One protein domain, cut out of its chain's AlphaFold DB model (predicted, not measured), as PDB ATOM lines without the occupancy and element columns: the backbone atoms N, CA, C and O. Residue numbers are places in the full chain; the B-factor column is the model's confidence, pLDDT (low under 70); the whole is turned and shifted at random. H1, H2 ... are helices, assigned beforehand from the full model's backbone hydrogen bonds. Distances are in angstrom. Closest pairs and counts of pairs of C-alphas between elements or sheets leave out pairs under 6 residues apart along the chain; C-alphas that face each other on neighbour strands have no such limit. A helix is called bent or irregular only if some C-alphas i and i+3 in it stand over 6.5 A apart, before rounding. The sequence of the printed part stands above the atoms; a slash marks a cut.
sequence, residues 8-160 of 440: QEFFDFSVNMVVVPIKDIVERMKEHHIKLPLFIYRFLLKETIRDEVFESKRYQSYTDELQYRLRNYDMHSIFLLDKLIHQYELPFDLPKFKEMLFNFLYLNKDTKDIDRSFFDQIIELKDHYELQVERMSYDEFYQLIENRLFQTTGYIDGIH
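Overview. This is residues 8 to 160 of the 440 residues of an uncharacterized protein of Tenericutes bacterium zrk29 (UniProt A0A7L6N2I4). Two rows of helices lie one over the other as two loosely joined layers, H1, H7, H3 and H6 in one row and H8, H2 and H9 in the other. The short helices H4 and H5 lie past the end of H3, at one end of the longest axis. The printed part has 153 residues with nine named helices, H1 to H9 in order along the chain, and no named strand; the class is all helix. It is compact, with a radius of gyration of the C-alphas of 16.3 A, and spans 49 by 38 by 30 A.

Along the chain. H1, residues 8 to 17, begins at C-alpha 8, (-9.108, -11.782, 19.104). H2 is residues 22 to 31. H3, residues 38 to 53, is the longest helix by residues and measures 20.7 A; it is irregular, with C-alphas 48 and 51 7.5 A apart, and has a kink of 34 degrees near residue 47. H4 is residues 56 to 61, H5 residues 64 to 70, and H6 residues 78 to 87. H7, residues 94 to 107, measures 19.8 A. H8, residues 116 to 126, measures 15.7 A. H9, residues 138 to 148, measures 15.6 A and ends at C-alpha 148, (10.694, -29.432, 17.253); it is irregular, with C-alphas 144 and 147 7.0 A apart.

Arrangement. H1 touches H7, their closest C-alphas being those of Ser 14 and Glu 99, 5.7 A apart; they run opposite ways at a tilt of 38 degrees, only just steep. H7 touches H3 with residues 96 to 101 alone, closest at the C-alphas of Phe 97 and Thr 48, 5.7 A. H3 and H6 only just touch, with 3 pairs of C-alphas within 8 A, the closest those of Arg 42 and Ile 78, 5.5 A. H1 also touches H8, at the C-alphas of Met 17 and Lys 126, 5.9 A. H2 touches H8, closest at the C-alphas of Arg 28 and Phe 118, 6.6 A, and they run opposite ways. H2 touches H9, closest at the C-alphas of Lys 23 and Leu 144, 6.6 A, at a shallow tilt of 4 degrees, the same way. H3 and H9 are near each other. H4 is close to but not clearly touching H3 and H5. H5 is apart from H3. In H2, H4, H5, H6, H7 and H8 every O i to N i+4 pair is within hydrogen-bond range; the counts are 3 of 6 in H1, 10 of 12 in H3 and 4 of 7 in H9.

Size, cuts and confidence. The two C-alphas farthest apart, those of Asp 64 and Ser 117, are 49.4 A apart. The printed part has no cut. The link from H8 to H9 is long, with 11 residues. Residues 149 to 160 hold no named element; residues 149 to 150 pair in parallel with residues 36 to 37. The mean pLDDT of the printed part is 91.0, and no printed residue is under 70.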
ATOM      1  N   GLN A   8      -7.910 -11.180  19.689       87.38
ATOM      2  CA  GLN A   8      -9.108 -11.782  19.104       87.38
ATOM      3  C   GLN A   8      -9.093 -11.669  17.577       87.38
ATOM      4  O   GLN A   8      -9.241 -12.675  16.908       87.38
ATOM      5  N   GLU A   9      -8.755 -10.495  17.038       88.44
ATOM      6  CA  GLU A   9      -8.594 -10.279  15.593       88.44
ATOM      7  C   GLU A   9      -7.581 -11.250  14.972       88.44
ATOM      8  O   GLU A   9      -7.733 -11.662  13.826       88.44
ATOM      9  N   PHE A  10      -6.533 -11.618  15.716       89.62
ATOM     10  CA  PHE A  10      -5.596 -12.638  15.254       89.62
ATOM     11  C   PHE A  10      -6.191 -14.046  15.346       89.62
ATOM     12  O   PHE A  10      -5.941 -14.853  14.460       89.62
ATOM     13  N   PHE A  11      -6.931 -14.352  16.413       90.62
ATOM     14  CA  PHE A  11      -7.558 -15.659  16.587       90.62
ATOM     15  C   PHE A  11      -8.560 -15.948  15.474       90.62
ATOM     16  O   PHE A  11      -8.453 -16.994  14.843       90.62
ATOM     17  N   ASP A  12      -9.422 -14.987  15.154       88.31
ATOM     18  CA  ASP A  12     -10.385 -15.097  14.056       88.31
ATOM     19  C   ASP A  12      -9.639 -15.270  12.714       88.31
ATOM     20  O   ASP A  12      -9.939 -16.140  11.903       88.31
ATOM     21  N   PHE A  13      -8.547 -14.524  12.517       88.44
ATOM     22  CA  PHE A  13      -7.702 -14.669  11.332       88.44
ATOM     23  C   PHE A  13      -6.920 -15.999  11.278       88.44
ATOM     24  O   PHE A  13      -6.473 -16.416  10.211       88.44
ATOM     25  N   SER A  14      -6.703 -16.687  12.398       89.00
ATOM     26  CA  SER A  14      -5.842 -17.875  12.432       89.00
ATOM     27  C   SER A  14      -6.416 -19.072  11.674       89.00
ATOM     28  O   SER A  14      -5.644 -19.844  11.099       89.00
ATOM     29  N   VAL A  15      -7.747 -19.155  11.592       87.94
ATOM     30  CA  VAL A  15      -8.510 -20.156  10.832       87.94
ATOM     31  C   VAL A  15      -8.064 -20.167   9.369       87.94
ATOM     32  O   VAL A  15      -7.737 -21.202   8.789       87.94
ATOM     33  N   ASN A  16      -7.891 -18.974   8.809       87.56
ATOM     34  CA  ASN A  16      -7.439 -18.764   7.444       87.56
ATOM     35  C   ASN A  16      -6.015 -19.287   7.169       87.56
ATOM     36  O   ASN A  16      -5.678 -19.558   6.020       87.56
ATOM     37  N   MET A  17      -5.154 -19.420   8.182       89.06
ATOM     38  CA  MET A  17      -3.770 -19.895   8.009       89.06
ATOM     39  C   MET A  17      -3.651 -21.424   8.007       89.06
ATOM     40  O   MET A  17      -2.583 -21.964   7.712       89.06
ATOM     41  N   VAL A  18      -4.727 -22.140   8.336       90.88
ATOM     42  CA  VAL A  18      -4.734 -23.603   8.479       90.88
ATOM     43  C   VAL A  18      -4.461 -24.334   7.154       90.88
ATOM     44  O   VAL A  18      -3.938 -25.456   7.160       90.88
ATOM     45  N   VAL A  19      -4.731 -23.670   6.027       90.56
ATOM     46  CA  VAL A  19      -4.444 -24.150   4.664       90.56
ATOM     47  C   VAL A  19      -2.950 -24.372   4.406       90.56
ATOM     48  O   VAL A  19      -2.586 -25.177   3.553       90.56
ATOM     49  N   VAL A  20      -2.064 -23.710   5.161       92.00
ATOM     50  CA  VAL A  20      -0.615 -23.870   4.993       92.00
ATOM     51  C   VAL A  20      -0.200 -25.289   5.418       92.00
ATOM     52  O   VAL A  20      -0.513 -25.707   6.542       92.00
ATOM     53  N   PRO A  21       0.527 -26.049   4.576       93.06
ATOM     54  CA  PRO A  21       0.977 -27.396   4.909       93.06
ATOM     55  C   PRO A  21       1.830 -27.439   6.181       93.06
ATOM     56  O   PRO A  21       2.707 -26.597   6.396       93.06
ATOM     57  N   ILE A  22       1.634 -28.460   7.022       94.56
ATOM     58  CA  ILE A  22       2.352 -28.574   8.303       94.56
ATOM     59  C   ILE A  22       3.870 -28.642   8.116       94.56
ATOM     60  O   ILE A  22       4.630 -28.136   8.943       94.56
ATOM     61  N   LYS A  23       4.318 -29.226   7.004       94.38
ATOM     62  CA  LYS A  23       5.733 -29.324   6.651       94.38
ATOM     63  C   LYS A  23       6.387 -27.944   6.547       94.38
ATOM     64  O   LYS A  23       7.468 -27.750   7.104       94.38
ATOM     65  N   ASP A  24       5.713 -26.991   5.914       94.06
ATOM     66  CA  ASP A  24       6.232 -25.635   5.732       94.06
ATOM     67  C   ASP A  24       6.180 -24.853   7.041       94.06
ATOM     68  O   ASP A  24       7.128 -24.147   7.379       94.06
ATOM     69  N   ILE A  25       5.121 -25.045   7.838       94.69
ATOM     70  CA  ILE A  25       5.028 -24.473   9.189       94.69
ATOM     71  C   ILE A  25       6.231 -24.924  10.032       94.69
ATOM     72  O   ILE A  25       6.905 -24.101  10.653       94.69
ATOM     73  N   VAL A  26       6.547 -26.224  10.027       95.25
ATOM     74  CA  VAL A  26       7.694 -26.789  10.754       95.25
ATOM     75  C   VAL A  26       9.028 -26.252  10.220       95.25
ATOM     76  O   VAL A  26       9.945 -25.993  11.009       95.25
ATOM     77  N   GLU A  27       9.154 -26.053   8.906       95.62
ATOM     78  CA  GLU A  27      10.335 -25.439   8.298       95.62
ATOM     79  C   GLU A  27      10.520 -23.988   8.768       95.62
ATOM     80  O   GLU A  27      11.598 -23.638   9.252       95.62
ATOM     81  N   ARG A  28       9.455 -23.179   8.791       94.56
ATOM     82  CA  ARG A  28       9.502 -21.818   9.351       94.56
ATOM     83  C   ARG A  28       9.809 -21.814  10.844       94.56
ATOM     84  O   ARG A  28      10.653 -21.047  11.302       94.56
ATOM     85  N   MET A  29       9.225 -22.724  11.622       94.81
ATOM     86  CA  MET A  29       9.588 -22.884  13.036       94.81
ATOM     87  C   MET A  29      11.076 -23.213  13.214       94.81
ATOM     88  O   MET A  29      11.690 -22.838  14.215       94.81
ATOM     89  N   LYS A  30      11.684 -23.931  12.264       94.25
ATOM     90  CA  LYS A  30      13.116 -24.230  12.287       94.25
ATOM     91  C   LYS A  30      13.960 -22.992  11.997       94.25
ATOM     92  O   LYS A  30      14.928 -22.785  12.731       94.25
ATOM     93  N   GLU A  31      13.589 -22.202  10.993       94.94
ATOM     94  CA  GLU A  31      14.251 -20.943  10.621       94.94
ATOM     95  C   GLU A  31      14.227 -19.921  11.763       94.94
ATOM     96  O   GLU A  31      15.270 -19.380  12.116       94.94
ATOM     97  N   HIS A  32      13.074 -19.748  12.415       93.75
ATOM     98  CA  HIS A  32      12.892 -18.832  13.555       93.75
ATOM     99  C   HIS A  32      13.253 -19.461  14.910       93.75
ATOM    100  O   HIS A  32      12.920 -18.938  15.967       93.75
ATOM    101  N   HIS A  33      13.906 -20.628  14.910       93.00
ATOM    102  CA  HIS A  33      14.338 -21.344  16.116       93.00
ATOM    103  C   HIS A  33      13.235 -21.663  17.157       93.00
ATOM    104  O   HIS A  33      13.543 -22.031  18.291       93.00
ATOM    105  N   ILE A  34      11.961 -21.680  16.760       93.94
ATOM    106  CA  ILE A  34      10.793 -21.936  17.619       93.94
ATOM    107  C   ILE A  34      10.714 -23.416  18.004       93.94
ATOM    108  O   ILE A  34      10.456 -24.283  17.164       93.94
ATOM    109  N   LYS A  35      10.970 -23.750  19.270       93.44
ATOM    110  CA  LYS A  35      10.808 -25.113  19.808       93.44
ATOM    111  C   LYS A  35       9.636 -25.170  20.778       93.44
ATOM    112  O   LYS A  35       9.425 -24.229  21.540       93.44
ATOM    113  N   LEU A  36       8.932 -26.298  20.801       93.06
ATOM    114  CA  LEU A  36       7.789 -26.512  21.683       93.06
ATOM    115  C   LEU A  36       8.160 -27.452  22.838       93.06
ATOM    116  O   LEU A  36       8.568 -28.593  22.608       93.06
ATOM    117  N   PRO A  37       8.008 -27.013  24.094       94.00
ATOM    118  CA  PRO A  37       8.013 -27.919  25.229       94.00
ATOM    119  C   PRO A  37       6.947 -29.009  25.102       94.00
ATOM    120  O   PRO A  37       5.810 -28.745  24.709       94.00
ATOM    121  N   LEU A  38       7.281 -30.227  25.533       94.56
ATOM    122  CA  LEU A  38       6.350 -31.359  25.507       94.56
ATOM    123  C   LEU A  38       5.052 -31.104  26.286       94.56
ATOM    124  O   LEU A  38       4.011 -31.607  25.892       94.56
ATOM    125  N   PHE A  39       5.064 -30.312  27.361       93.12
ATOM    126  CA  PHE A  39       3.832 -30.008  28.102       93.12
ATOM    127  C   PHE A  39       2.849 -29.135  27.301       93.12
ATOM    128  O   PHE A  39       1.641 -29.291  27.456       93.12
ATOM    129  N   ILE A  40       3.348 -28.289  26.391       94.31
ATOM    130  CA  ILE A  40       2.512 -27.510  25.464       94.31
ATOM    131  C   ILE A  40       1.965 -28.425  24.383       94.31
ATOM    132  O   ILE A  40       0.771 -28.422  24.118       94.31
ATOM    133  N   TYR A  41       2.831 -29.251  23.792       96.06
ATOM    134  CA  TYR A  41       2.405 -30.231  22.798       96.06
ATOM    135  C   TYR A  41       1.326 -31.167  23.353       96.06
ATOM    136  O   TYR A  41       0.315 -31.399  22.703       96.06
ATOM    137  N   ARG A  42       1.497 -31.627  24.597       95.38
ATOM    138  CA  ARG A  42       0.494 -32.395  25.336       95.38
ATOM    139  C   ARG A  42      -0.832 -31.648  25.444       95.38
ATOM    140  O   ARG A  42      -1.868 -32.261  25.229       95.38
ATOM    141  N   PHE A  43      -0.806 -30.366  25.811       95.19
ATOM    142  CA  PHE A  43      -2.014 -29.543  25.888       95.19
ATOM    143  C   PHE A  43      -2.711 -29.455  24.527       95.19
ATOM    144  O   PHE A  43      -3.895 -29.767  24.450       95.19
ATOM    145  N   LEU A  44      -1.968 -29.121  23.466       96.06
ATOM    146  CA  LEU A  44      -2.511 -29.012  22.112       96.06
ATOM    147  C   LEU A  44      -3.114 -30.342  21.649       96.06
ATOM    148  O   LEU A  44      -4.289 -30.396  21.317       96.06
ATOM    149  N   LEU A  45      -2.357 -31.438  21.730       96.19
ATOM    150  CA  LEU A  45      -2.828 -32.763  21.327       96.19
ATOM    151  C   LEU A  45      -4.083 -33.193  22.099       96.19
ATOM    152  O   LEU A  45      -5.017 -33.734  21.512       96.19
ATOM    153  N   LYS A  46      -4.104 -32.945  23.412       95.00
ATOM    154  CA  LYS A  46      -5.235 -33.273  24.280       95.00
ATOM    155  C   LYS A  46      -6.496 -32.517  23.858       95.00
ATOM    156  O   LYS A  46      -7.544 -33.131  23.734       95.00
ATOM    157  N   GLU A  47      -6.419 -31.204  23.658       94.50
ATOM    158  CA  GLU A  47      -7.605 -30.425  23.276       94.50
ATOM    159  C   GLU A  47      -8.042 -30.709  21.826       94.50
ATOM    160  O   GLU A  47      -9.238 -30.701  21.546       94.50
ATOM    161  N   THR A  48      -7.117 -31.066  20.925       94.44
ATOM    162  CA  THR A  48      -7.460 -31.494  19.559       94.44
ATOM    163  C   THR A  48      -8.360 -32.728  19.563       94.44
ATOM    164  O   THR A  48      -9.421 -32.702  18.948       94.44
ATOM    165  N   ILE A  49      -7.982 -33.788  20.288       94.12
ATOM    166  CA  ILE A  49      -8.714 -35.067  20.261       94.12
ATOM    167  C   ILE A  49      -9.822 -35.165  21.321       94.12
ATOM    168  O   ILE A  49     -10.485 -36.197  21.413       94.12
ATOM    169  N   ARG A  50     -10.008 -34.144  22.170       92.94
ATOM    170  CA  ARG A  50     -10.946 -34.202  23.304       92.94
ATOM    171  C   ARG A  50     -12.362 -34.548  22.850       92.94
ATOM    172  O   ARG A  50     -12.977 -35.434  23.440       92.94
ATOM    173  N   ASP A  51     -12.867 -33.851  21.838       91.25
ATOM    174  CA  ASP A  51     -14.260 -33.997  21.401       91.25
ATOM    175  C   ASP A  51     -14.518 -35.408  20.856       91.25
ATOM    176  O   ASP A  51     -15.501 -36.043  21.226       91.25
ATOM    177  N   GLU A  52     -13.547 -35.962  20.130       91.56
ATOM    178  CA  GLU A  52     -13.567 -37.335  19.614       91.56
ATOM    179  C   GLU A  52     -13.534 -38.395  20.723       91.56
ATOM    180  O   GLU A  52     -14.214 -39.419  20.654       91.56
ATOM    181  N   VAL A  53     -12.757 -38.156  21.785       90.56
ATOM    182  CA  VAL A  53     -12.683 -39.058  22.947       90.56
ATOM    183  C   VAL A  53     -14.009 -39.091  23.712       90.56
ATOM    184  O   VAL A  53     -14.400 -40.138  24.232       90.56
ATOM    185  N   PHE A  54     -14.692 -37.951  23.815       91.38
ATOM    186  CA  PHE A  54     -15.936 -37.816  24.575       91.38
ATOM    187  C   PHE A  54     -17.196 -37.825  23.702       91.38
ATOM    188  O   PHE A  54     -18.293 -37.577  24.211       91.38
ATOM    189  N   GLU A  55     -17.069 -38.183  22.423       91.69
ATOM    190  CA  GLU A  55     -18.198 -38.393  21.526       91.69
ATOM    191  C   GLU A  55     -19.147 -39.436  22.140       91.69
ATOM    192  O   GLU A  55     -18.739 -40.542  22.499       91.69
ATOM    193  N   SER A  56     -20.433 -39.105  22.275       88.31
ATOM    194  CA  SER A  56     -21.374 -39.909  23.074       88.31
ATOM    195  C   SER A  56     -21.451 -41.374  22.633       88.31
ATOM    196  O   SER A  56     -21.507 -42.267  23.480       88.31
ATOM    197  N   LYS A  57     -21.425 -41.636  21.319       89.44
ATOM    198  CA  LYS A  57     -21.463 -42.995  20.758       89.44
ATOM    199  C   LYS A  57     -20.195 -43.774  21.106       89.44
ATOM    200  O   LYS A  57     -20.273 -44.898  21.602       89.44
ATOM    201  N   ARG A  58     -19.028 -43.160  20.897       87.44
ATOM    202  CA  ARG A  58     -17.725 -43.770  21.174       87.44
ATOM    203  C   ARG A  58     -17.511 -43.978  22.669       87.44
ATOM    204  O   ARG A  58     -17.150 -45.075  23.087       87.44
ATOM    205  N   TYR A  59     -17.824 -42.981  23.489       88.44
ATOM    206  CA  TYR A  59     -17.657 -43.045  24.936       88.44
ATOM    207  C   TYR A  59     -18.472 -44.182  25.572       88.44
ATOM    208  O   TYR A  59     -17.980 -44.878  26.460       88.44
ATOM    209  N   GLN A  60     -19.690 -44.431  25.083       88.62
ATOM    210  CA  GLN A  60     -20.524 -45.556  25.530       88.62
ATOM    211  C   GLN A  60     -19.969 -46.926  25.114       88.62
ATOM    212  O   GLN A  60     -20.246 -47.914  25.789       88.62
ATOM    213  N   SER A  61     -19.173 -46.995  24.042       89.31
ATOM    214  CA  SER A  61     -18.514 -48.235  23.602       89.31
ATOM    215  C   SER A  61     -17.292 -48.613  24.451       89.31
ATOM    216  O   SER A  61     -16.826 -49.752  24.412       89.31
ATOM    217  N   TYR A  62     -16.754 -47.665  25.221       90.25
ATOM    218  CA  TYR A  62     -15.591 -47.892  26.067       90.25
ATOM    219  C   TYR A  62     -15.904 -48.793  27.260       90.25
ATOM    220  O   TYR A  62     -16.989 -48.758  27.831       90.25
ATOM    221  N   THR A  63     -14.907 -49.571  27.685       91.19
ATOM    222  CA  THR A  63     -15.020 -50.390  28.896       91.19
ATOM    223  C   THR A  63     -15.125 -49.512  30.143       91.19
ATOM    224  O   THR A  63     -14.538 -48.429  30.196       91.19
ATOM    225  N   ASP A  64     -15.780 -50.018  31.192       88.94
ATOM    226  CA  ASP A  64     -15.885 -49.330  32.489       88.94
ATOM    227  C   ASP A  64     -14.513 -48.912  33.044       88.94
ATOM    228  O   ASP A  64     -14.362 -47.834  33.623       88.94
ATOM    229  N   GLU A  65     -13.483 -49.745  32.843       87.62
ATOM    230  CA  GLU A  65     -12.109 -49.424  33.236       87.62
ATOM    231  C   GLU A  65     -11.574 -48.216  32.460       87.62
ATOM    232  O   GLU A  65     -10.968 -47.325  33.056       87.62
ATOM    233  N   LEU A  66     -11.784 -48.156  31.142       88.44
ATOM    234  CA  LEU A  66     -11.344 -47.010  30.353       88.44
ATOM    235  C   LEU A  66     -12.117 -45.749  30.737       88.44
ATOM    236  O   LEU A  66     -11.489 -44.728  30.999       88.44
ATOM    237  N   GLN A  67     -13.444 -45.820  30.839       88.06
ATOM    238  CA  GLN A  67     -14.267 -44.685  31.264       88.06
ATOM    239  C   GLN A  67     -13.834 -44.164  32.639       88.06
ATOM    240  O   GLN A  67     -13.745 -42.956  32.856       88.06
ATOM    241  N   TYR A  68     -13.502 -45.062  33.574       87.12
ATOM    242  CA  TYR A  68     -12.945 -44.675  34.868       87.12
ATOM    243  C   TYR A  68     -11.621 -43.916  34.724       87.12
ATOM    244  O   TYR A  68     -11.430 -42.898  35.391       87.12
ATOM    245  N   ARG A  69     -10.722 -44.371  33.843       85.81
ATOM    246  CA  ARG A  69      -9.441 -43.699  33.576       85.81
ATOM    247  C   ARG A  69      -9.625 -42.340  32.905       85.81
ATOM    248  O   ARG A  69      -8.972 -41.383  33.317       85.81
ATOM    249  N   LEU A  70     -10.554 -42.227  31.957       89.56
ATOM    250  CA  LEU A  70     -10.882 -40.981  31.255       89.56
ATOM    251  C   LEU A  70     -11.430 -39.884  32.182       89.56
ATOM    252  O   LEU A  70     -11.380 -38.711  31.830       89.56
ATOM    253  N   ARG A  71     -11.853 -40.200  33.415       86.44
ATOM    254  CA  ARG A  71     -12.178 -39.168  34.424       86.44
ATOM    255  C   ARG A  71     -10.999 -38.243  34.729       86.44
ATOM    256  O   ARG A  71     -11.213 -37.087  35.068       86.44
ATOM    257  N   ASN A  72      -9.773 -38.745  34.581       85.00
ATOM    258  CA  ASN A  72      -8.538 -37.976  34.722       85.00
ATOM    259  C   ASN A  72      -7.919 -37.657  33.348       85.00
ATOM    260  O   ASN A  72      -6.694 -37.591  33.219       85.00
ATOM    261  N   TYR A  73      -8.743 -37.486  32.308       89.25
ATOM    262  CA  TYR A  73      -8.293 -37.167  30.947       89.25
ATOM    263  C   TYR A  73      -7.370 -35.944  30.900       89.25
ATOM    264  O   TYR A  73      -6.316 -35.978  30.269       89.25
ATOM    265  N   ASP A  74      -7.687 -34.912  31.684       87.44
ATOM    266  CA  ASP A  74      -6.876 -33.697  31.795       87.44
ATOM    267  C   ASP A  74      -5.442 -33.921  32.262       87.44
ATOM    268  O   ASP A  74      -4.590 -33.065  32.021       87.44
ATOM    269  N   MET A  75      -5.172 -35.079  32.863       86.31
ATOM    270  CA  MET A  75      -3.882 -35.512  33.389       86.31
ATOM    271  C   MET A  75      -3.261 -36.654  32.571       86.31
ATOM    272  O   MET A  75      -2.280 -37.260  32.985       86.31
ATOM    273  N   HIS A  76      -3.795 -36.977  31.390       91.31
ATOM    274  CA  HIS A  76      -3.196 -38.009  30.540       91.31
ATOM    275  C   HIS A  76      -1.841 -37.563  30.010       91.31
ATOM    276  O   HIS A  76      -1.683 -36.422  29.581       91.31
ATOM    277  N   SER A  77      -0.854 -38.452  30.052       92.88
ATOM    278  CA  SER A  77       0.475 -38.187  29.505       92.88
ATOM    279  C   SER A  77       0.443 -38.281  27.978       92.88
ATOM    280  O   SER A  77      -0.481 -38.884  27.429       92.88
ATOM    281  N   ILE A  78       1.437 -37.726  27.277       94.56
ATOM    282  CA  ILE A  78       1.494 -37.814  25.804       94.56
ATOM    283  C   ILE A  78       1.416 -39.272  25.343       94.56
ATOM    284  O   ILE A  78       0.671 -39.580  24.428       94.56
ATOM    285  N   PHE A  79       2.118 -40.179  26.025       94.12
ATOM    286  CA  PHE A  79       2.049 -41.620  25.783       94.12
ATOM    287  C   PHE A  79       0.622 -42.181  25.859       94.12
ATOM    288  O   PHE A  79       0.268 -43.043  25.063       94.12
ATOM    289  N   LEU A  80      -0.204 -41.728  26.807       93.06
ATOM    290  CA  LEU A  80      -1.588 -42.196  26.883       93.06
ATOM    291  C   LEU A  80      -2.466 -41.588  25.795       93.06
ATOM    292  O   LEU A  80      -3.324 -42.296  25.286       93.06
ATOM    293  N   LEU A  81      -2.268 -40.313  25.450       94.88
ATOM    294  CA  LEU A  81      -3.001 -39.671  24.353       94.88
ATOM    295  C   LEU A  81      -2.702 -40.382  23.030       94.88
ATOM    296  O   LEU A  81      -3.618 -40.793  22.330       94.88
ATOM    297  N   ASP A  82      -1.423 -40.624  22.767       94.44
ATOM    298  CA  ASP A  82      -0.924 -41.396  21.634       94.44
ATOM    299  C   ASP A  82      -1.524 -42.814  21.603       94.44
ATOM    300  O   ASP A  82      -2.120 -43.249  20.617       94.44
ATOM    301  N   LYS A  83      -1.490 -43.519  22.740       93.06
ATOM    302  CA  LYS A  83      -2.111 -44.841  22.858       93.06
ATOM    303  C   LYS A  83      -3.623 -44.814  22.615       93.06
ATOM    304  O   LYS A  83      -4.142 -45.759  22.032       93.06
ATOM    305  N   LEU A  84      -4.335 -43.781  23.073       92.38
ATOM    306  CA  LEU A  84      -5.775 -43.638  22.846       92.38
ATOM    307  C   LEU A  84      -6.087 -43.473  21.358       92.38
ATOM    308  O   LEU A  84      -6.997 -44.143  20.874       92.38
ATOM    309  N   ILE A  85      -5.312 -42.644  20.650       94.25
ATOM    310  CA  ILE A  85      -5.460 -42.429  19.205       94.25
ATOM    311  C   ILE A  85      -5.345 -43.756  18.458       94.25
ATOM    312  O   ILE A  85      -6.234 -44.103  17.687       94.25
ATOM    313  N   HIS A  86      -4.310 -44.540  18.759       93.62
ATOM    314  CA  HIS A  86      -4.059 -45.816  18.096       93.62
ATOM    315  C   HIS A  86      -5.038 -46.923  18.490       93.62
ATOM    316  O   HIS A  86      -5.505 -47.675  17.643       93.62
ATOM    317  N   GLN A  87      -5.341 -47.061  19.783       91.19
ATOM    318  CA  GLN A  87      -6.153 -48.174  20.277       91.19
ATOM    319  C   GLN A  87      -7.632 -48.041  19.893       91.19
ATOM    320  O   GLN A  87      -8.321 -49.054  19.784       91.19
ATOM    321  N   TYR A  88      -8.117 -46.810  19.731       89.25
ATOM    322  CA  TYR A  88      -9.518 -46.522  19.424       89.25
ATOM    323  C   TYR A  88      -9.712 -45.863  18.064       89.25
ATOM    324  O   TYR A  88     -10.818 -45.389  17.810       89.25
ATOM    325  N   GLU A  89      -8.663 -45.815  17.236       90.88
ATOM    326  CA  GLU A  89      -8.680 -45.220  15.895       90.88
ATOM    327  C   GLU A  89      -9.371 -43.846  15.920       90.88
ATOM    328  O   GLU A  89     -10.383 -43.597  15.257       90.88
ATOM    329  N   LEU A  90      -8.892 -42.970  16.812       91.69
ATOM    330  CA  LEU A  90      -9.448 -41.624  16.939       91.69
ATOM    331  C   LEU A  90      -9.045 -40.811  15.704       91.69
ATOM    332  O   LEU A  90      -7.855 -40.793  15.368       91.69
ATOM    333  N   PRO A  91      -9.985 -40.115  15.043       90.50
ATOM    334  CA  PRO A  91      -9.619 -39.202  13.976       90.50
ATOM    335  C   PRO A  91      -8.784 -38.059  14.563       90.50
ATOM    336  O   PRO A  91      -9.065 -37.535  15.642       90.50
ATOM    337  N   PHE A  92      -7.711 -37.702  13.861       92.44
ATOM    338  CA  PHE A  92      -6.841 -36.599  14.243       92.44
ATOM    339  C   PHE A  92      -7.159 -35.377  13.386       92.44
ATOM    340  O   PHE A  92      -6.907 -35.359  12.181       92.44
ATOM    341  N   ASP A  93      -7.702 -34.348  14.028       92.44
ATOM    342  CA  ASP A  93      -8.022 -33.074  13.397       92.44
ATOM    343  C   ASP A  93      -6.775 -32.172  13.340       92.44
ATOM    344  O   ASP A  93      -6.489 -31.368  14.236       92.44
ATOM    345  N   LEU A  94      -5.982 -32.351  12.279       93.44
ATOM    346  CA  LEU A  94      -4.820 -31.505  11.996       93.44
ATOM    347  C   LEU A  94      -5.194 -30.011  11.873       93.44
ATOM    348  O   LEU A  94      -4.455 -29.189  12.424       93.44
ATOM    349  N   PRO A  95      -6.288 -29.633  11.184       93.00
ATOM    350  CA  PRO A  95      -6.750 -28.248  11.109       93.00
ATOM    351  C   PRO A  95      -6.885 -27.565  12.467       93.00
ATOM    352  O   PRO A  95      -6.215 -26.560  12.729       93.00
ATOM    353  N   LYS A  96      -7.644 -28.185  13.373       93.12
ATOM    354  CA  LYS A  96      -7.826 -27.710  14.748       93.12
ATOM    355  C   LYS A  96      -6.505 -27.603  15.502       93.12
ATOM    356  O   LYS A  96      -6.266 -26.632  16.222       93.12
ATOM    357  N   PHE A  97      -5.608 -28.578  15.326       95.25
ATOM    358  CA  PHE A  97      -4.275 -28.520  15.926       95.25
ATOM    359  C   PHE A  97      -3.469 -27.305  15.435       95.25
ATOM    360  O   PHE A  97      -2.852 -26.615  16.249       95.25
ATOM    361  N   LYS A  98      -3.455 -27.038  14.119       94.81
ATOM    362  CA  LYS A  98      -2.723 -25.907  13.521       94.81
ATOM    363  C   LYS A  98      -3.256 -24.570  14.024       94.81
ATOM    364  O   LYS A  98      -2.461 -23.723  14.431       94.81
ATOM    365  N   GLU A  99      -4.573 -24.404  14.046       94.19
ATOM    366  CA  GLU A  99      -5.215 -23.185  14.538       94.19
ATOM    367  C   GLU A  99      -4.826 -22.906  15.998       94.19
ATOM    368  O   GLU A  99      -4.277 -21.852  16.328       94.19
ATOM    369  N   MET A 100      -4.985 -23.907  16.869       95.62
ATOM    370  CA  MET A 100      -4.586 -23.801  18.271       95.62
ATOM    371  C   MET A 100      -3.088 -23.530  18.434       95.62
ATOM    372  O   MET A 100      -2.695 -22.764  19.316       95.62
ATOM    373  N   LEU A 101      -2.237 -24.132  17.597       95.69
ATOM    374  CA  LEU A 101      -0.802 -23.865  17.592       95.69
ATOM    375  C   LEU A 101      -0.518 -22.396  17.256       95.69
ATOM    376  O   LEU A 101       0.253 -21.755  17.971       95.69
ATOM    377  N   PHE A 102      -1.134 -21.841  16.211       94.75
ATOM    378  CA  PHE A 102      -0.947 -20.437  15.840       94.75
ATOM    379  C   PHE A 102      -1.437 -19.490  16.932       94.75
ATOM    380  O   PHE A 102      -0.694 -18.590  17.334       94.75
ATOM    381  N   ASN A 103      -2.630 -19.742  17.474       94.56
ATOM    382  CA  ASN A 103      -3.202 -18.970  18.575       94.56
ATOM    383  C   ASN A 103      -2.291 -19.003  19.802       94.56
ATOM    384  O   ASN A 103      -2.002 -17.966  20.406       94.56
ATOM    385  N   PHE A 104      -1.752 -20.180  20.122       95.12
ATOM    386  CA  PHE A 104      -0.821 -20.356  21.225       95.12
ATOM    387  C   PHE A 104       0.485 -19.584  21.011       95.12
ATOM    388  O   PHE A 104       0.935 -18.865  21.910       95.12
ATOM    389  N   LEU A 105       1.102 -19.714  19.835       94.19
ATOM    390  CA  LEU A 105       2.351 -19.025  19.511       94.19
ATOM    391  C   LEU A 105       2.159 -17.505  19.535       94.19
ATOM    392  O   LEU A 105       2.980 -16.794  20.112       94.19
ATOM    393  N   TYR A 106       1.062 -16.995  18.975       92.88
ATOM    394  CA  TYR A 106       0.798 -15.558  18.933       92.88
ATOM    395  C   TYR A 106       0.512 -14.969  20.314       92.88
ATOM    396  O   TYR A 106       0.989 -13.876  20.637       92.88
ATOM    397  N   LEU A 107      -0.224 -15.693  21.160       93.00
ATOM    398  CA  LEU A 107      -0.502 -15.276  22.532       93.00
ATOM    399  C   LEU A 107       0.775 -15.203  23.382       93.00
ATOM    400  O   LEU A 107       0.886 -14.359  24.268       93.00
ATOM    401  N   ASN A 108       1.751 -16.065  23.088       92.00
ATOM    402  CA  ASN A 108       3.009 -16.171  23.823       92.00
ATOM    403  C   ASN A 108       4.197 -15.477  23.131       92.00
ATOM    404  O   ASN A 108       5.326 -15.618  23.604       92.00
ATOM    405  N   LYS A 109       3.963 -14.716  22.051       90.50
ATOM    406  CA  LYS A 109       5.027 -14.128  21.219       90.50
ATOM    407  C   LYS A 109       5.993 -13.235  21.994       90.50
ATOM    408  O   LYS A 109       7.200 -13.381  21.847       90.50
ATOM    409  N   ASP A 110       5.468 -12.381  22.872       87.31
ATOM    410  CA  ASP A 110       6.273 -11.419  23.631       87.31
ATOM    411  C   ASP A 110       7.039 -12.109  24.773       87.31
ATOM    412  O   ASP A 110       8.159 -11.737  25.098       87.31
ATOM    413  N   THR A 111       6.459 -13.154  25.372       86.06
ATOM    414  CA  THR A 111       7.078 -13.911  26.476       86.06
ATOM    415  C   THR A 111       8.173 -14.866  25.989       86.06
ATOM    416  O   THR A 111       8.979 -15.347  26.790       86.06
ATOM    417  N   LYS A 112       8.158 -15.224  24.701       85.81
ATOM    418  CA  LYS A 112       9.028 -16.252  24.110       85.81
ATOM    419  C   LYS A 112       9.888 -15.739  22.967       85.81
ATOM    420  O   LYS A 112      10.491 -16.564  22.286       85.81
ATOM    421  N   ASP A 113       9.944 -14.421  22.794       85.62
ATOM    422  CA  ASP A 113      10.720 -13.753  21.751       85.62
ATOM    423  C   ASP A 113      10.458 -14.366  20.362       85.62
ATOM    424  O   ASP A 113      11.379 -14.642  19.598       85.62
ATOM    425  N   ILE A 114       9.184 -14.648  20.052       89.06
ATOM    426  CA  ILE A 114       8.799 -15.171  18.737       89.06
ATOM    427  C   ILE A 114       8.748 -14.000  17.765       89.06
ATOM    428  O   ILE A 114       7.908 -13.102  17.893       89.06
ATOM    429  N   ASP A 115       9.633 -14.037  16.775       88.31
ATOM    430  CA  ASP A 115       9.736 -12.992  15.771       88.31
ATOM    431  C   ASP A 115       8.444 -12.859  14.958       88.31
ATOM    432  O   ASP A 115       7.871 -13.832  14.470       88.31
ATOM    433  N   ARG A 116       8.003 -11.615  14.744       86.12
ATOM    434  CA  ARG A 116       6.800 -11.324  13.941       86.12
ATOM    435  C   ARG A 116       6.921 -11.806  12.500       86.12
ATOM    436  O   ARG A 116       5.923 -12.223  11.923       86.12
ATOM    437  N   SER A 117       8.143 -11.827  11.972       90.44
ATOM    438  CA  SER A 117       8.443 -12.354  10.641       90.44
ATOM    439  C   SER A 117       8.030 -13.810  10.463       90.44
ATOM    440  O   SER A 117       7.776 -14.208   9.334       90.44
ATOM    441  N   PHE A 118       7.943 -14.602  11.538       93.06
ATOM    442  CA  PHE A 118       7.375 -15.945  11.456       93.06
ATOM    443  C   PHE A 118       5.923 -15.884  10.972       93.06
ATOM    444  O   PHE A 118       5.580 -16.525   9.985       93.06
ATOM    445  N   PHE A 119       5.087 -15.068  11.618       91.69
ATOM    446  CA  PHE A 119       3.677 -14.933  11.249       91.69
ATOM    447  C   PHE A 119       3.510 -14.287   9.875       91.69
ATOM    448  O   PHE A 119       2.707 -14.768   9.087       91.69
ATOM    449  N   ASP A 120       4.300 -13.257   9.559       91.12
ATOM    450  CA  ASP A 120       4.245 -12.607   8.246       91.12
ATOM    451  C   ASP A 120       4.558 -13.604   7.112       91.12
ATOM    452  O   ASP A 120       3.848 -13.637   6.114       91.12
ATOM    453  N   GLN A 121       5.543 -14.493   7.298       91.38
ATOM    454  CA  GLN A 121       5.873 -15.540   6.322       91.38
ATOM    455  C   GLN A 121       4.779 -16.601   6.182       91.38
ATOM    456  O   GLN A 121       4.550 -17.093   5.082       91.38
ATOM    457  N   ILE A 122       4.111 -16.981   7.277       91.88
ATOM    458  CA  ILE A 122       2.970 -17.907   7.210       91.88
ATOM    459  C   ILE A 122       1.798 -17.256   6.466       91.88
ATOM    460  O   ILE A 122       1.163 -17.911   5.645       91.88
ATOM    461  N   ILE A 123       1.551 -15.963   6.698       90.94
ATOM    462  CA  ILE A 123       0.519 -15.191   5.995       90.94
ATOM    463  C   ILE A 123       0.824 -15.109   4.497       90.94
ATOM    464  O   ILE A 123      -0.066 -15.345   3.694       90.94
ATOM    465  N   GLU A 124       2.067 -14.823   4.111       90.69
ATOM    466  CA  GLU A 124       2.472 -14.809   2.698       90.69
ATOM    467  C   GLU A 124       2.345 -16.194   2.047       90.69
ATOM    468  O   GLU A 124       1.952 -16.305   0.889       90.69
ATOM    469  N   LEU A 125       2.656 -17.266   2.787       88.44
ATOM    470  CA  LEU A 125       2.506 -18.633   2.290       88.44
ATOM    471  C   LEU A 125       1.044 -19.028   2.091       88.44
ATOM    472  O   LEU A 125       0.767 -19.781   1.162       88.44
ATOM    473  N   LYS A 126       0.121 -18.525   2.921       87.06
ATOM    474  CA  LYS A 126      -1.322 -18.768   2.769       87.06
ATOM    475  C   LYS A 126      -1.778 -18.465   1.340       87.06
ATOM    476  O   LYS A 126      -2.460 -19.287   0.743       87.06
ATOM    477  N   ASP A 127      -1.343 -17.335   0.785       85.19
ATOM    478  CA  ASP A 127      -1.759 -16.860  -0.541       85.19
ATOM    479  C   ASP A 127      -1.240 -17.742  -1.697       85.19
ATOM    480  O   ASP A 127      -1.697 -17.619  -2.832       85.19
ATOM    481  N   HIS A 128      -0.277 -18.632  -1.432       84.62
ATOM    482  CA  HIS A 128       0.265 -19.572  -2.419       84.62
ATOM    483  C   HIS A 128      -0.453 -20.925  -2.438       84.62
ATOM    484  O   HIS A 128      -0.237 -21.705  -3.369       84.62
ATOM    485  N   TYR A 129      -1.263 -21.223  -1.423       84.25
ATOM    486  CA  TYR A 129      -1.978 -22.486  -1.309       84.25
ATOM    487  C   TYR A 129      -3.447 -22.311  -1.679       84.25
ATOM    488  O   TYR A 129      -4.078 -21.303  -1.368       84.25
ATOM    489  N   GLU A 130      -4.002 -23.314  -2.361       74.44
ATOM    490  CA  GLU A 130      -5.446 -23.395  -2.559       74.44
ATOM    491  C   GLU A 130      -6.150 -23.528  -1.199       74.44
ATOM    492  O   GLU A 130      -5.562 -24.024  -0.236       74.44
ATOM    493  N   LEU A 131      -7.432 -23.156  -1.129       72.69
ATOM    494  CA  LEU A 131      -8.306 -23.303   0.050       72.69
ATOM    495  C   LEU A 131      -8.598 -24.779   0.419       72.69
ATOM    496  O   LEU A 131      -9.651 -25.104   0.963       72.69
ATOM    497  N   GLN A 132      -7.692 -25.703   0.100       75.56
ATOM    498  CA  GLN A 132      -7.789 -27.107   0.462       75.56
ATOM    499  C   GLN A 132      -7.107 -27.343   1.804       75.56
ATOM    500  O   GLN A 132      -5.905 -27.143   1.979       75.56
ATOM    501  N   VAL A 133      -7.897 -27.807   2.763       81.50
ATOM    502  CA  VAL A 133      -7.427 -28.085   4.113       81.50
ATOM    503  C   VAL A 133      -6.715 -29.442   4.150       81.50
ATOM    504  O   VAL A 133      -7.302 -30.483   3.853       81.50
ATOM    505  N   GLU A 134      -5.437 -29.432   4.532       87.50
ATOM    506  CA  GLU A 134      -4.619 -30.641   4.673       87.50
ATOM    507  C   GLU A 134      -5.184 -31.576   5.755       87.50
ATOM    508  O   GLU A 134      -5.408 -31.169   6.898       87.50
ATOM    509  N   ARG A 135      -5.347 -32.855   5.406       87.62
ATOM    510  CA  ARG A 135      -5.675 -33.940   6.338       87.62
ATOM    511  C   ARG A 135      -4.577 -34.995   6.278       87.62
ATOM    512  O   ARG A 135      -4.162 -35.384   5.190       87.62
ATOM    513  N   MET A 136      -4.117 -35.458   7.435       91.31
ATOM    514  CA  MET A 136      -3.085 -36.492   7.532       91.31
ATOM    515  C   MET A 136      -3.276 -37.339   8.788       91.31
ATOM    516  O   MET A 136      -3.962 -36.921   9.723       91.31
ATOM    517  N   SER A 137      -2.654 -38.517   8.824       93.00
ATOM    518  CA  SER A 137      -2.671 -39.357  10.024       93.00
ATOM    519  C   SER A 137      -1.814 -38.762  11.149       93.00
ATOM    520  O   SER A 137      -0.858 -38.019  10.909       93.00
ATOM    521  N   TYR A 138      -2.127 -39.117  12.399       94.75
ATOM    522  CA  TYR A 138      -1.343 -38.672  13.555       94.75
ATOM    523  C   TYR A 138       0.131 -39.108  13.469       94.75
ATOM    524  O   TYR A 138       1.012 -38.328  13.827       94.75
ATOM    525  N   ASP A 139       0.416 -40.303  12.944       94.31
ATOM    526  CA  ASP A 139       1.784 -40.816  12.802       94.31
ATOM    527  C   ASP A 139       2.625 -39.989  11.829       94.31
ATOM    528  O   ASP A 139       3.760 -39.610  12.135       94.31
ATOM    529  N   GLU A 140       2.068 -39.676  10.659       94.75
ATOM    530  CA  GLU A 140       2.735 -38.836   9.663       94.75
ATOM    531  C   GLU A 140       2.969 -37.426  10.221       94.75
ATOM    532  O   GLU A 140       4.048 -36.855  10.054       94.75
ATOM    533  N   PHE A 141       1.983 -36.884  10.939       95.19
ATOM    534  CA  PHE A 141       2.093 -35.595  11.615       95.19
ATOM    535  C   PHE A 141       3.200 -35.604  12.682       95.19
ATOM    536  O   PHE A 141       4.053 -34.708  12.714       95.19
ATOM    537  N   TYR A 142       3.217 -36.624  13.544       94.62
ATOM    538  CA  TYR A 142       4.169 -36.736  14.645       94.62
ATOM    539  C   TYR A 142       5.613 -36.784  14.131       94.62
ATOM    540  O   TYR A 142       6.471 -36.071  14.654       94.62
ATOM    541  N   GLN A 143       5.873 -37.524  13.048       95.12
ATOM    542  CA  GLN A 143       7.199 -37.599  12.417       95.12
ATOM    543  C   GLN A 143       7.732 -36.233  11.954       95.12
ATOM    544  O   GLN A 143       8.941 -35.987  12.001       95.12
ATOM    545  N   LEU A 144       6.850 -35.327  11.520       94.94
ATOM    546  CA  LEU A 144       7.240 -33.984  11.093       94.94
ATOM    547  C   LEU A 144       7.549 -33.076  12.289       94.94
ATOM    548  O   LEU A 144       8.543 -32.345  12.268       94.94
ATOM    549  N   ILE A 145       6.729 -33.128  13.344       94.62
ATOM    550  CA  ILE A 145       6.836 -32.193  14.471       94.62
ATOM    551  C   ILE A 145       7.808 -32.644  15.568       94.62
ATOM    552  O   ILE A 145       8.351 -31.786  16.265       94.62
ATOM    553  N   GLU A 146       8.083 -33.947  15.721       94.00
ATOM    554  CA  GLU A 146       8.877 -34.511  16.828       94.00
ATOM    555  C   GLU A 146      10.230 -33.802  17.009       94.00
ATOM    556  O   GLU A 146      10.626 -33.464  18.124       94.00
ATOM    557  N   ASN A 147      10.898 -33.453  15.906       93.69
ATOM    558  CA  ASN A 147      12.189 -32.754  15.919       93.69
ATOM    559  C   ASN A 147      12.133 -31.318  16.483       93.69
ATOM    560  O   ASN A 147      13.174 -30.713  16.768       93.69
ATOM    561  N   ARG A 148      10.935 -30.738  16.619       94.56
ATOM    562  CA  ARG A 148      10.694 -29.432  17.253       94.56
ATOM    563  C   ARG A 148      10.263 -29.545  18.710       94.56
ATOM    564  O   ARG A 148      10.228 -28.516  19.393       94.56
ATOM    565  N   LEU A 149       9.971 -30.752  19.187       94.81
ATOM    566  CA  LEU A 149       9.556 -31.005  20.559       94.81
ATOM    567  C   LEU A 149      10.771 -31.184  21.475       94.81
ATOM    568  O   LEU A 149      11.807 -31.716  21.077       94.81
ATOM    569  N   PHE A 150      10.662 -30.744  22.728       92.94
ATOM    570  CA  PHE A 150      11.698 -31.013  23.725       92.94
ATOM    571  C   PHE A 150      11.152 -31.212  25.138       92.94
ATOM    572  O   PHE A 150      10.186 -30.581  25.577       92.94
ATOM    573  N   GLN A 151      11.824 -32.081  25.890       89.12
ATOM    574  CA  GLN A 151      11.539 -32.306  27.301       89.12
ATOM    575  C   GLN A 151      12.115 -31.157  28.136       89.12
ATOM    576  O   GLN A 151      13.323 -30.928  28.149       89.12
ATOM    577  N   THR A 152      11.251 -30.453  28.865       88.88
ATOM    578  CA  THR A 152      11.682 -29.447  29.848       88.88
ATOM    579  C   THR A 152      12.074 -30.126  31.161       88.88
ATOM    580  O   THR A 152      11.494 -31.145  31.548       88.88
ATOM    581  N   THR A 153      13.071 -29.580  31.859       86.94
ATOM    582  CA  THR A 153      13.498 -30.061  33.180       86.94
ATOM    583  C   THR A 153      12.326 -30.052  34.159       86.94
ATOM    584  O   THR A 153      11.587 -29.081  34.227       86.94
ATOM    585  N   GLY A 154      12.146 -31.134  34.919       85.19
ATOM    586  CA  GLY A 154      11.052 -31.236  35.893       85.19
ATOM    587  C   GLY A 154       9.699 -31.656  35.311       85.19
ATOM    588  O   GLY A 154       8.756 -31.835  36.074       85.19
ATOM    589  N   TYR A 155       9.613 -31.903  34.003       88.94
ATOM    590  CA  TYR A 155       8.457 -32.529  33.359       88.94
ATOM    591  C   TYR A 155       8.839 -33.920  32.857       88.94
ATOM    592  O   TYR A 155       9.985 -34.131  32.459       88.94
ATOM    593  N   ILE A 156       7.893 -34.857  32.835       89.19
ATOM    594  CA  ILE A 156       8.015 -36.188  32.225       89.19
ATOM    595  C   ILE A 156       6.823 -36.333  31.282       89.19
ATOM    596  O   ILE A 156       5.702 -36.113  31.715       89.19
ATOM    597  N   ASP A 157       7.047 -36.630  29.998       89.94
ATOM    598  CA  ASP A 157       5.961 -36.894  29.032       89.94
ATOM    599  C   ASP A 157       4.851 -35.811  28.995       89.94
ATOM    600  O   ASP A 157       3.665 -36.104  28.838       89.94
ATOM    601  N   GLY A 158       5.242 -34.548  29.201       88.62
ATOM    602  CA  GLY A 158       4.358 -33.379  29.240       88.62
ATOM    603  C   GLY A 158       3.642 -33.109  30.573       88.62
ATOM    604  O   GLY A 158       2.941 -32.110  30.681       88.62
ATOM    605  N   ILE A 159       3.836 -33.941  31.593       90.00
ATOM    606  CA  ILE A 159       3.252 -33.775  32.931       90.00
ATOM    607  C   ILE A 159       4.328 -33.334  33.920       90.00
ATOM    608  O   ILE A 159       5.504 -33.698  33.817       90.00
ATOM    609  N   HIS A 160       3.920 -32.549  34.906       87.94
ATOM    610  CA  HIS A 160       4.790 -32.066  35.960       87.94
ATOM    611  C   HIS A 160       5.272 -33.207  36.879       87.94
ATOM    612  O   HIS A 160       4.504 -34.065  37.310       87.94
TER     613      HIS A 160